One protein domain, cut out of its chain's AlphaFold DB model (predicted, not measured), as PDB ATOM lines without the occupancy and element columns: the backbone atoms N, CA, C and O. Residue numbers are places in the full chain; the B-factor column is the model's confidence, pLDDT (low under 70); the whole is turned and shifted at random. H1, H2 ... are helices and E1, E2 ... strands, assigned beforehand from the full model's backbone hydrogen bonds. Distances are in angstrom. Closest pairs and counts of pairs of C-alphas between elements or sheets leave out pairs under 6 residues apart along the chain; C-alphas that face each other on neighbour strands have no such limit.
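Overview. This is residues 11 to 96 of the 96 residues of an uncharacterized protein of Nostoc sp. 'Lobaria pulmonaria (5183) cyanobiont' (UniProt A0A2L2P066). A loose, strung-out model: H1, H2 and H3 follow one another in a zigzag arm that leads to a small three-stranded sheet of E1, E2 and E3, and the long helix H4 stands off this sheet at the far end. The helices form no bundle, H3 only grazes the sheet, and residues 79 to 84 and 90 to 96 stick out free, as do residues 11 to 16 at the other end. The printed part has 86 residues with four named helices and three named strands, in the order H1 H2 H3 E1 E2 E3 H4; the sheet's order is E1 - E2 - E3, antiparallel throughout, and the class is mixed, helices and strands. The whole is loose, with a radius of gyration of the C-alphas of 16.6 A, and spans 44 by 36 by 23 A.

Along the chain. H1 holds residues 11 to 18 and is 10.5 A long, beginning with C-alpha 11 at (127.607, 118.959, 157.002). H2, residues 22 to 35, is 20.3 A long. H3 holds residues 38 to 44 and ends with C-alpha 44 at (113.500, 127.942, 165.742). The strands are E1, residues 53 to 55, E2, residues 59 to 63 and 11.7 A long, and E3, residues 66 to 69. H4, residues 78 to 94, is 24.6 A long and ends with C-alpha 94 at (109.687, 119.815, 190.329).

Arrangement. H1 and H2 are close but not clearly touching, their closest C-alphas being those of Leu 17 and Lys 25, 7.1 A apart. They run opposite ways at a steep tilt of 58 degrees. H2 and H3 are also close but not clearly touching, with the C-alphas of Met 33 and Lys 41 closest at 6.6 A, and run opposite ways at a steep tilt of 39 degrees. H3 only grazes the sheet, with its residues 38 to 42; the closest C-alphas of H3 and E1 are those of Ala 42 and Val 54, 7.9 A apart. E1, E2 and E3 make a meander, each strand the antiparallel neighbour of the one before. In the hairpin of E1 and E2, N 53 and O 61 are within hydrogen-bond range at 2.8 A. In the hairpin of E2 and E3, N 60 and O 68 are at 2.8 A and N 62 and O 66 at 2.9 A, both within hydrogen-bond range. H4 is not on the sheet and is apart from H1, H2, H3, E1 and E2. In H1, H2, H3 and H4 every O i to N i+4 pair is within hydrogen-bond range.

Size, cuts and confidence. The C-alphas farthest apart, those of Glu 12 and Ala 73, are 45.7 A from each other. The printed part has no cut, and no link is long; those from H3 to E1 and from E3 to H4, eight residues each, are short but not tight. The mean pLDDT of the printed part is 70.3, and it is under 70 in 47 residues: 47 to 87, 89, 91 and 93 to 96.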
ATOM      1  N   ASP A  11     126.331 119.004 156.288       87.50
ATOM      2  CA  ASP A  11     127.607 118.959 157.002       87.50
ATOM      3  C   ASP A  11     128.665 119.883 156.395       87.50
ATOM      4  O   ASP A  11     129.509 120.414 157.115       87.50
ATOM      5  N   GLU A  12     128.603 120.136 155.089       88.38
ATOM      6  CA  GLU A  12     129.499 121.090 154.439       88.38
ATOM      7  C   GLU A  12     129.055 122.531 154.706       88.38
ATOM      8  O   GLU A  12     129.894 123.381 154.994       88.38
ATOM      9  N   VAL A  13     127.741 122.787 154.759       89.31
ATOM     10  CA  VAL A  13     127.206 124.073 155.239       89.31
ATOM     11  C   VAL A  13     127.659 124.352 156.673       89.31
ATOM     12  O   VAL A  13     128.113 125.457 156.954       89.31
ATOM     13  N   LYS A  14     127.601 123.360 157.574       89.56
ATOM     14  CA  LYS A  14     128.085 123.513 158.958       89.56
ATOM     15  C   LYS A  14     129.560 123.901 159.007       89.56
ATOM     16  O   LYS A  14     129.892 124.867 159.678       89.56
ATOM     17  N   ARG A  15     130.426 123.228 158.241       91.06
ATOM     18  CA  ARG A  15     131.859 123.579 158.185       91.06
ATOM     19  C   ARG A  15     132.100 125.001 157.687       91.06
ATOM     20  O   ARG A  15     132.967 125.687 158.214       91.06
ATOM     21  N   LEU A  16     131.349 125.437 156.675       90.25
ATOM     22  CA  LEU A  16     131.448 126.805 156.162       90.25
ATOM     23  C   LEU A  16     131.003 127.824 157.214       90.25
ATOM     24  O   LEU A  16     131.669 128.837 157.394       90.25
ATOM     25  N   LEU A  17     129.917 127.531 157.937       91.31
ATOM     26  CA  LEU A  17     129.461 128.362 159.047       91.31
ATOM     27  C   LEU A  17     130.492 128.401 160.175       91.31
ATOM     28  O   LEU A  17     130.740 129.473 160.708       91.31
ATOM     29  N   ASP A  18     131.126 127.280 160.520       92.38
ATOM     30  CA  ASP A  18     132.124 127.219 161.593       92.38
ATOM     31  C   ASP A  18     133.330 128.127 161.332       92.38
ATOM     32  O   ASP A  18     133.871 128.685 162.285       92.38
ATOM     33  N   GLY A  19     133.689 128.330 160.060       91.88
ATOM     34  CA  GLY A  19     134.758 129.236 159.636       91.88
ATOM     35  C   GLY A  19     134.428 130.729 159.733       91.88
ATOM     36  O   GLY A  19     135.338 131.543 159.594       91.88
ATOM     37  N   LEU A  20     133.165 131.100 159.966       94.56
ATOM     38  CA  LEU A  20     132.761 132.494 160.148       94.56
ATOM     39  C   LEU A  20     133.090 132.997 161.557       94.56
ATOM     40  O   LEU A  20     132.989 132.258 162.547       94.56
ATOM     41  N   SER A  21     133.396 134.290 161.653       96.12
ATOM     42  CA  SER A  21     133.447 134.989 162.935       96.12
ATOM     43  C   SER A  21     132.067 135.015 163.604       96.12
ATOM     44  O   SER A  21     131.032 134.769 162.979       96.12
ATOM     45  N   GLN A  22     132.037 135.308 164.904       92.62
ATOM     46  CA  GLN A  22     130.773 135.399 165.635       92.62
ATOM     47  C   GLN A  22     129.859 136.498 165.068       92.62
ATOM     48  O   GLN A  22     128.672 136.257 164.876       92.62
ATOM     49  N   GLU A  23     130.417 137.660 164.734       94.44
ATOM     50  CA  GLU A  23     129.662 138.782 164.170       94.44
ATOM     51  C   GLU A  23     129.020 138.409 162.824       94.44
ATOM     52  O   GLU A  23     127.829 138.629 162.608       94.44
ATOM     53  N   GLU A  24     129.761 137.737 161.940       93.12
ATOM     54  CA  GLU A  24     129.230 137.264 160.655       93.12
ATOM     55  C   GLU A  24     128.125 136.213 160.831       93.12
ATOM     56  O   GLU A  24     127.130 136.230 160.099       93.12
ATOM     57  N   LYS A  25     128.257 135.321 161.825       93.25
ATOM     58  CA  LYS A  25     127.199 134.360 162.181       93.25
ATOM     59  C   LYS A  25     125.935 135.077 162.641       93.25
ATOM     60  O   LYS A  25     124.844 134.702 162.218       93.25
ATOM     61  N   GLU A  26     126.069 136.099 163.479       87.38
ATOM     62  CA  GLU A  26     124.945 136.882 164.003       87.38
ATOM     63  C   GLU A  26     124.232 137.673 162.898       87.38
ATOM     64  O   GLU A  26     122.997 137.669 162.835       87.38
ATOM     65  N   VAL A  27     124.986 138.283 161.976       93.06
ATOM     66  CA  VAL A  27     124.432 138.969 160.798       93.06
ATOM     67  C   VAL A  27     123.665 137.985 159.917       93.06
ATOM     68  O   VAL A  27     122.488 138.212 159.618       93.06
ATOM     69  N   LEU A  28     124.286 136.857 159.558       92.81
ATOM     70  CA  LEU A  28     123.658 135.850 158.708       92.81
ATOM     71  C   LEU A  28     122.397 135.278 159.364       92.81
ATOM     72  O   LEU A  28     121.349 135.182 158.722       92.81
ATOM     73  N   LEU A  29     122.467 134.939 160.653       90.62
ATOM     74  CA  LEU A  29     121.324 134.440 161.408       90.62
ATOM     75  C   LEU A  29     120.193 135.468 161.434       90.62
ATOM     76  O   LEU A  29     119.041 135.112 161.196       90.62
ATOM     77  N   THR A  30     120.510 136.745 161.650       86.75
ATOM     78  CA  THR A  30     119.527 137.835 161.650       86.75
ATOM     79  C   THR A  30     118.805 137.942 160.310       86.75
ATOM     80  O   THR A  30     117.575 138.046 160.267       86.75
ATOM     81  N   GLU A  31     119.535 137.893 159.197       91.31
ATOM     82  CA  GLU A  31     118.943 137.946 157.860       91.31
ATOM     83  C   GLU A  31     118.059 136.736 157.558       91.31
ATOM     84  O   GLU A  31     116.963 136.894 157.014       91.31
ATOM     85  N   GLN A  32     118.504 135.530 157.920       89.69
ATOM     86  CA  GLN A  32     117.719 134.314 157.704       89.69
ATOM     87  C   GLN A  32     116.481 134.290 158.594       89.69
ATOM     88  O   GLN A  32     115.386 134.008 158.107       89.69
ATOM     89  N   MET A  33     116.612 134.689 159.860       85.69
ATOM     90  CA  MET A  33     115.481 134.833 160.768       85.69
ATOM     91  C   MET A  33     114.456 135.805 160.196       85.69
ATOM     92  O   MET A  33     113.284 135.457 160.160       85.69
ATOM     93  N   LYS A  34     114.844 136.972 159.662       84.94
ATOM     94  CA  LYS A  34     113.897 137.938 159.063       84.94
ATOM     95  C   LYS A  34     113.025 137.334 157.957       84.94
ATOM     96  O   LYS A  34     111.850 137.693 157.889       84.94
ATOM     97  N   LYS A  35     113.566 136.407 157.160       89.00
ATOM     98  CA  LYS A  35     112.869 135.732 156.046       89.00
ATOM     99  C   LYS A  35     111.858 134.678 156.504       89.00
ATOM    100  O   LYS A  35     110.992 134.291 155.725       89.00
ATOM    101  N   LEU A  36     111.951 134.207 157.746       82.38
ATOM    102  CA  LEU A  36     111.021 133.222 158.290       82.38
ATOM    103  C   LEU A  36     109.664 133.852 158.639       82.38
ATOM    104  O   LEU A  36     109.578 134.986 159.129       82.38
ATOM    105  N   SER A  37     108.597 133.067 158.463       82.75
ATOM    106  CA  SER A  37     107.280 133.380 159.025       82.75
ATOM    107  C   SER A  37     107.345 133.440 160.557       82.75
ATOM    108  O   SER A  37     108.235 132.853 161.176       82.75
ATOM    109  N   ALA A  38     106.392 134.132 161.187       75.25
ATOM    110  CA  ALA A  38     106.327 134.236 162.647       75.25
ATOM    111  C   ALA A  38     106.284 132.856 163.334       75.25
ATOM    112  O   ALA A  38     107.005 132.617 164.298       75.25
ATOM    113  N   GLU A  39     105.516 131.919 162.777       77.00
ATOM    114  CA  GLU A  39     105.412 130.543 163.271       77.00
ATOM    115  C   GLU A  39     106.745 129.780 163.170       77.00
ATOM    116  O   GLU A  39     107.174 129.116 164.114       77.00
ATOM    117  N   SER A  40     107.453 129.912 162.044       78.56
ATOM    118  CA  SER A  40     108.765 129.281 161.871       78.56
ATOM    119  C   SER A  40     109.823 129.891 162.789       78.56
ATOM    120  O   SER A  40     110.634 129.148 163.337       78.56
ATOM    121  N   LYS A  41     109.785 131.210 163.028       80.44
ATOM    122  CA  LYS A  41     110.634 131.864 164.040       80.44
ATOM    123  C   LYS A  41     110.368 131.294 165.431       80.44
ATOM    124  O   LYS A  41     111.317 130.966 166.135       80.44
ATOM    125  N   ALA A  42     109.098 131.133 165.804       71.06
ATOM    126  CA  ALA A  42     108.718 130.570 167.096       71.06
ATOM    127  C   ALA A  42     109.238 129.134 167.274       71.06
ATOM    128  O   ALA A  42     109.749 128.806 168.341       71.06
ATOM    129  N   ARG A  43     109.191 128.296 166.230       78.81
ATOM    130  CA  ARG A  43     109.806 126.956 166.263       78.81
ATOM    131  C   ARG A  43     111.322 127.003 166.450       78.81
ATOM    132  O   ARG A  43     111.834 126.312 167.322       78.81
ATOM    133  N   VAL A  44     112.029 127.822 165.666       81.12
ATOM    134  CA  VAL A  44     113.500 127.942 165.742       81.12
ATOM    135  C   VAL A  44     113.957 128.435 167.117       81.12
ATOM    136  O   VAL A  44     114.967 127.967 167.629       81.12
ATOM    137  N   LEU A  45     113.193 129.335 167.738       78.69
ATOM    138  CA  LEU A  45     113.464 129.856 169.080       78.69
ATOM    139  C   LEU A  45     112.979 128.931 170.214       78.69
ATOM    140  O   LEU A  45     113.081 129.303 171.379       78.69
ATOM    141  N   GLY A  46     112.414 127.757 169.904       70.75
ATOM    142  CA  GLY A  46     111.880 126.831 170.911       70.75
ATOM    143  C   GLY A  46     110.616 127.332 171.628       70.75
ATOM    144  O   GLY A  46     110.234 126.797 172.665       70.75
ATOM    145  N   LEU A  47     109.945 128.354 171.089       65.69
ATOM    146  CA  LEU A  47     108.719 128.926 171.656       65.69
ATOM    147  C   LEU A  47     107.471 128.094 171.327       65.69
ATOM    148  O   LEU A  47     106.484 128.149 172.052       65.69
ATOM    149  N   ALA A  48     107.510 127.287 170.266       63.91
ATOM    150  CA  ALA A  48     106.373 126.450 169.881       63.91
ATOM    151  C   ALA A  48     106.013 125.391 170.946       63.91
ATOM    152  O   ALA A  48     104.845 125.051 171.105       63.91
ATOM    153  N   GLU A  49     106.997 124.899 171.704       62.31
ATOM    154  CA  GLU A  49     106.795 123.885 172.753       62.31
ATOM    155  C   GLU A  49     106.614 124.492 174.154       62.31
ATOM    156  O   GLU A  49     106.235 123.805 175.108       62.31
ATOM    157  N   SER A  50     106.871 125.793 174.308       57.56
ATOM    158  CA  SER A  50     106.800 126.460 175.609       57.56
ATOM    159  C   SER A  50     105.369 126.832 176.008       57.56
ATOM    160  O   SER A  50     105.120 127.056 177.196       57.56
ATOM    161  N   GLY A  51     104.427 126.823 175.057       54.81
ATOM    162  CA  GLY A  51     103.078 127.377 175.214       54.81
ATOM    163  C   GLY A  51     103.022 128.887 174.961       54.81
ATOM    164  O   GLY A  51     101.939 129.466 174.970       54.81
ATOM    165  N   LEU A  52     104.173 129.518 174.688       54.81
ATOM    166  CA  LEU A  52     104.276 130.951 174.442       54.81
ATOM    167  C   LEU A  52     103.901 131.290 172.995       54.81
ATOM    168  O   LEU A  52     104.643 130.990 172.061       54.81
ATOM    169  N   THR A  53     102.789 131.998 172.814       55.75
ATOM    170  CA  THR A  53     102.422 132.607 171.531       55.75
ATOM    171  C   THR A  53     102.734 134.099 171.579       55.75
ATOM    172  O   THR A  53     102.066 134.871 172.270       55.75
ATOM    173  N   VAL A  54     103.768 134.518 170.846       51.22
ATOM    174  CA  VAL A  54     104.139 135.933 170.710       51.22
ATOM    175  C   VAL A  54     103.366 136.526 169.535       51.22
ATOM    176  O   VAL A  54     103.678 136.248 168.377       51.22
ATOM    177  N   ILE A  55     102.355 137.347 169.826       54.12
ATOM    178  CA  ILE A  55     101.597 138.083 168.812       54.12
ATOM    179  C   ILE A  55     102.197 139.485 168.745       54.12
ATOM    180  O   ILE A  55     102.106 140.280 169.683       54.12
ATOM    181  N   THR A  56     102.869 139.779 167.634       47.72
ATOM    182  CA  THR A  56     103.569 141.050 167.428       47.72
ATOM    183  C   THR A  56     102.618 142.233 167.585       47.72
ATOM    184  O   THR A  56     101.632 142.336 166.858       47.72
ATOM    185  N   GLY A  57     102.946 143.129 168.516       45.59
ATOM    186  CA  GLY A  57     102.257 144.397 168.734       45.59
ATOM    187  C   GLY A  57     102.218 144.781 170.205       45.59
ATOM    188  O   GLY A  57     102.689 145.855 170.559       45.59
ATOM    189  N   SER A  58     101.688 143.910 171.064       50.06
ATOM    190  CA  SER A  58     101.569 144.175 172.507       50.06
ATOM    191  C   SER A  58     101.194 142.929 173.318       50.06
ATOM    192  O   SER A  58     100.717 143.075 174.429       50.06
ATOM    193  N   PHE A  59     101.306 141.697 172.802       48.53
ATOM    194  CA  PHE A  59     100.736 140.537 173.504       48.53
ATOM    195  C   PHE A  59     101.667 139.320 173.508       48.53
ATOM    196  O   PHE A  59     102.054 138.802 172.460       48.53
ATOM    197  N   VAL A  60     101.987 138.841 174.709       55.50
ATOM    198  CA  VAL A  60     102.633 137.547 174.955       55.50
ATOM    199  C   VAL A  60     101.608 136.662 175.647       55.50
ATOM    200  O   VAL A  60     101.264 136.886 176.803       55.50
ATOM    201  N   SER A  61     101.080 135.669 174.939       48.25
ATOM    202  CA  SER A  61     100.201 134.663 175.534       48.25
ATOM    203  C   SER A  61     101.042 133.491 176.026       48.25
ATOM    204  O   SER A  61     101.908 133.007 175.305       48.25
ATOM    205  N   LEU A  62     100.826 133.087 177.274       52.88
ATOM    206  CA  LEU A  62     101.529 132.003 177.969       52.88
ATOM    207  C   LEU A  62     100.862 130.639 177.777       52.88
ATOM    208  O   LEU A  62     101.519 129.606 177.902       52.88
ATOM    209  N   ASN A  63      99.554 130.663 177.518       52.69
ATOM    210  CA  ASN A  63      98.665 129.563 177.153       52.69
ATOM    211  C   ASN A  63      97.294 130.164 176.746       52.69
ATOM    212  O   ASN A  63      97.133 131.387 176.749       52.69
ATOM    213  N   SER A  64      96.298 129.326 176.423       54.09
ATOM    214  CA  SER A  64      94.934 129.773 176.067       54.09
ATOM    215  C   SER A  64      94.252 130.641 177.131       54.09
ATOM    216  O   SER A  64      93.332 131.385 176.798       54.09
ATOM    217  N   ASP A  65      94.716 130.570 178.380       44.22
ATOM    218  CA  ASP A  65      94.045 131.155 179.540       44.22
ATOM    219  C   ASP A  65      94.760 132.418 180.052       44.22
ATOM    220  O   ASP A  65      94.163 133.240 180.746       44.22
ATOM    221  N   VAL A  66      96.032 132.613 179.691       50.16
ATOM    222  CA  VAL A  66      96.871 133.718 180.166       50.16
ATOM    223  C   VAL A  66      97.442 134.491 178.983       50.16
ATOM    224  O   VAL A  66      98.298 134.011 178.238       50.16
ATOM    225  N   SER A  67      96.995 135.740 178.846       54.47
ATOM    226  CA  SER A  67      97.507 136.709 177.876       54.47
ATOM    227  C   SER A  67      98.108 137.909 178.600       54.47
ATOM    228  O   SER A  67      97.399 138.648 179.280       54.47
ATOM    229  N   ILE A  68      99.416 138.121 178.450       57.72
ATOM    230  CA  ILE A  68     100.118 139.304 178.952       57.72
ATOM    231  C   ILE A  68     100.068 140.376 177.871       57.72
ATOM    232  O   ILE A  68     100.708 140.254 176.827       57.72
ATOM    233  N   ASN A  69      99.310 141.438 178.136       53.28
ATOM    234  CA  ASN A  69      99.275 142.628 177.299       53.28
ATOM    235  C   ASN A  69     100.434 143.565 177.675       53.28
ATOM    236  O   ASN A  69     100.350 144.322 178.640       53.28
ATOM    237  N   ILE A  70     101.526 143.497 176.924       56.81
ATOM    238  CA  ILE A  70     102.639 144.442 176.967       56.81
ATOM    239  C   ILE A  70     102.287 145.617 176.048       56.81
ATOM    240  O   ILE A  70     102.800 145.744 174.937       56.81
ATOM    241  N   GLN A  71     101.382 146.484 176.498       50.53
ATOM    242  CA  GLN A  71     101.276 147.815 175.898       50.53
ATOM    243  C   GLN A  71     102.578 148.556 176.194       50.53
ATOM    244  O   GLN A  71     103.098 148.393 177.293       50.53
ATOM    245  N   ASN A  72     103.095 149.322 175.227       49.66
ATOM    246  CA  ASN A  72     104.336 150.110 175.287       49.66
ATOM    247  C   ASN A  72     104.453 150.978 176.560       49.66
ATOM    248  O   ASN A  72     104.301 152.197 176.523       49.66
ATOM    249  N   ALA A  73     104.744 150.354 177.694       49.59
ATOM    250  CA  ALA A  73     105.109 150.999 178.929       49.59
ATOM    251  C   ALA A  73     106.625 151.124 178.879       49.59
ATOM    252  O   ALA A  73     107.354 150.132 178.933       49.59
ATOM    253  N   SER A  74     107.109 152.352 178.724       48.97
ATOM    254  CA  SER A  74     108.497 152.687 179.020       48.97
ATOM    255  C   SER A  74     108.834 152.132 180.410       48.97
ATOM    256  O   SER A  74     108.305 152.629 181.401       48.97
ATOM    257  N   GLY A  75     109.638 151.067 180.470       57.72
ATOM    258  CA  GLY A  75     109.916 150.327 181.708       57.72
ATOM    259  C   GLY A  75     109.572 148.834 181.681       57.72
ATOM    260  O   GLY A  75     109.766 148.167 182.692       57.72
ATOM    261  N   PHE A  76     109.086 148.285 180.560       65.44
ATOM    262  CA  PHE A  76     108.937 146.835 180.426       65.44
ATOM    263  C   PHE A  76     110.305 146.142 180.334       65.44
ATOM    264  O   PHE A  76     110.969 146.178 179.296       65.44
ATOM    265  N   ASP A  77     110.708 145.491 181.423       66.19
ATOM    266  CA  ASP A  77     111.884 144.627 181.464       66.19
ATOM    267  C   ASP A  77     111.509 143.204 181.032       66.19
ATOM    268  O   ASP A  77     111.099 142.352 181.829       66.19
ATOM    269  N   ALA A  78     111.643 142.963 179.729       64.62
ATOM    270  CA  ALA A  78     111.378 141.667 179.123       64.62
ATOM    271  C   ALA A  78     112.229 140.549 179.743       64.62
ATOM    272  O   ALA A  78     111.743 139.430 179.892       64.62
ATOM    273  N   GLU A  79     113.477 140.833 180.125       63.91
ATOM    274  CA  GLU A  79     114.405 139.827 180.638       63.91
ATOM    275  C   GLU A  79     113.939 139.283 181.991       63.91
ATOM    276  O   GLU A  79     113.907 138.067 182.193       63.91
ATOM    277  N   THR A  80     113.505 140.168 182.889       66.12
ATOM    278  CA  THR A  80     112.942 139.779 184.190       66.12
ATOM    279  C   THR A  80     111.668 138.950 184.027       66.12
ATOM    280  O   THR A  80     111.498 137.939 184.712       66.12
ATOM    281  N   VAL A  81     110.801 139.309 183.075       69.00
ATOM    282  CA  VAL A  81     109.588 138.528 182.779       69.00
ATOM    283  C   VAL A  81     109.948 137.142 182.251       69.00
ATOM    284  O   VAL A  81     109.435 136.145 182.755       69.00
ATOM    285  N   PHE A  82     110.868 137.040 181.289       68.12
ATOM    286  CA  PHE A  82     111.309 135.742 180.777       68.12
ATOM    287  C   PHE A  82     111.956 134.874 181.867       68.12
ATOM    288  O   PHE A  82     111.654 133.683 181.932       68.12
ATOM    289  N   LYS A  83     112.774 135.448 182.761       67.19
ATOM    290  CA  LYS A  83     113.348 134.722 183.911       67.19
ATOM    291  C   LYS A  83     112.266 134.181 184.843       67.19
ATOM    292  O   LYS A  83     112.268 132.984 185.124       67.19
ATOM    293  N   ALA A  84     111.303 135.015 185.239       66.75
ATOM    294  CA  ALA A  84     110.204 134.601 186.113       66.75
ATOM    295  C   ALA A  84     109.367 133.461 185.501       66.75
ATOM    296  O   ALA A  84     108.948 132.536 186.196       66.75
ATOM    297  N   LEU A  85     109.163 133.482 184.180       69.06
ATOM    298  CA  LEU A  85     108.438 132.428 183.466       69.06
ATOM    299  C   LEU A  85     109.203 131.108 183.400       69.06
ATOM    300  O   LEU A  85     108.608 130.039 183.552       69.06
ATOM    301  N   VAL A  86     110.518 131.172 183.188       68.56
ATOM    302  CA  VAL A  86     111.389 129.993 183.226       68.56
ATOM    303  C   VAL A  86     111.398 129.380 184.629       68.56
ATOM    304  O   VAL A  86     111.272 128.161 184.757       68.56
ATOM    305  N   GLU A  87     111.483 130.205 185.675       69.88
ATOM    306  CA  GLU A  87     111.434 129.759 187.073       69.88
ATOM    307  C   GLU A  87     110.095 129.099 187.427       69.88
ATOM    308  O   GLU A  87     110.089 127.996 187.972       69.88
ATOM    309  N   PHE A  88     108.968 129.701 187.041       72.25
ATOM    310  CA  PHE A  88     107.639 129.117 187.250       72.25
ATOM    311  C   PHE A  88     107.474 127.761 186.542       72.25
ATOM    312  O   PHE A  88     106.998 126.785 187.119       72.25
ATOM    313  N   ARG A  89     107.929 127.650 185.288       67.12
ATOM    314  CA  ARG A  89     107.925 126.369 184.558       67.12
ATOM    315  C   ARG A  89     108.760 125.299 185.255       67.12
ATOM    316  O   ARG A  89     108.439 124.115 185.150       67.12
ATOM    317  N   ARG A  90     109.858 125.698 185.898       70.06
ATOM    318  CA  ARG A  90     110.743 124.788 186.622       70.06
ATOM    319  C   ARG A  90     110.097 124.303 187.921       70.06
ATOM    320  O   ARG A  90     110.108 123.100 188.158       70.06
ATOM    321  N   SER A  91     109.462 125.187 188.689       69.88
ATOM    322  CA  SER A  91     108.774 124.809 189.933       69.88
ATOM    323  C   SER A  91     107.566 123.889 189.695       69.88
ATOM    324  O   SER A  91     107.351 122.949 190.459       69.88
ATOM    325  N   GLU A  92     106.832 124.081 188.595       71.38
ATOM    326  CA  GLU A  92     105.746 123.187 188.155       71.38
ATOM    327  C   GLU A  92     106.241 121.784 187.758       71.38
ATOM    328  O   GLU A  92     105.524 120.797 187.922       71.38
ATOM    329  N   LYS A  93     107.465 121.675 187.221       64.00
ATOM    330  CA  LYS A  93     108.084 120.385 186.872       64.00
ATOM    331  C   LYS A  93     108.666 119.655 188.080       64.00
ATOM    332  O   LYS A  93     108.690 118.434 188.060       64.00
ATOM    333  N   GLU A  94     109.144 120.382 189.086       56.25
ATOM    334  CA  GLU A  94     109.687 119.815 190.329       56.25
ATOM    335  C   GLU A  94     108.581 119.443 191.342       56.25
ATOM    336  O   GLU A  94     108.831 118.675 192.265       56.25
ATOM    337  N   SER A  95     107.352 119.948 191.157       49.81
ATOM    338  CA  SER A  95     106.177 119.638 191.995       49.81
ATOM    339  C   SER A  95     105.336 118.446 191.498       49.81
ATOM    340  O   SER A  95     104.268 118.181 192.053       49.81
ATOM    341  N   LYS A  96     105.785 117.746 190.449       45.44
ATOM    342  CA  LYS A  96     105.188 116.508 189.921       45.44
ATOM    343  C   LYS A  96     106.136 115.336 190.119       45.44
ATOM    344  O   LYS A  96     105.614 114.233 190.387       45.44
TER     345      LYS A  96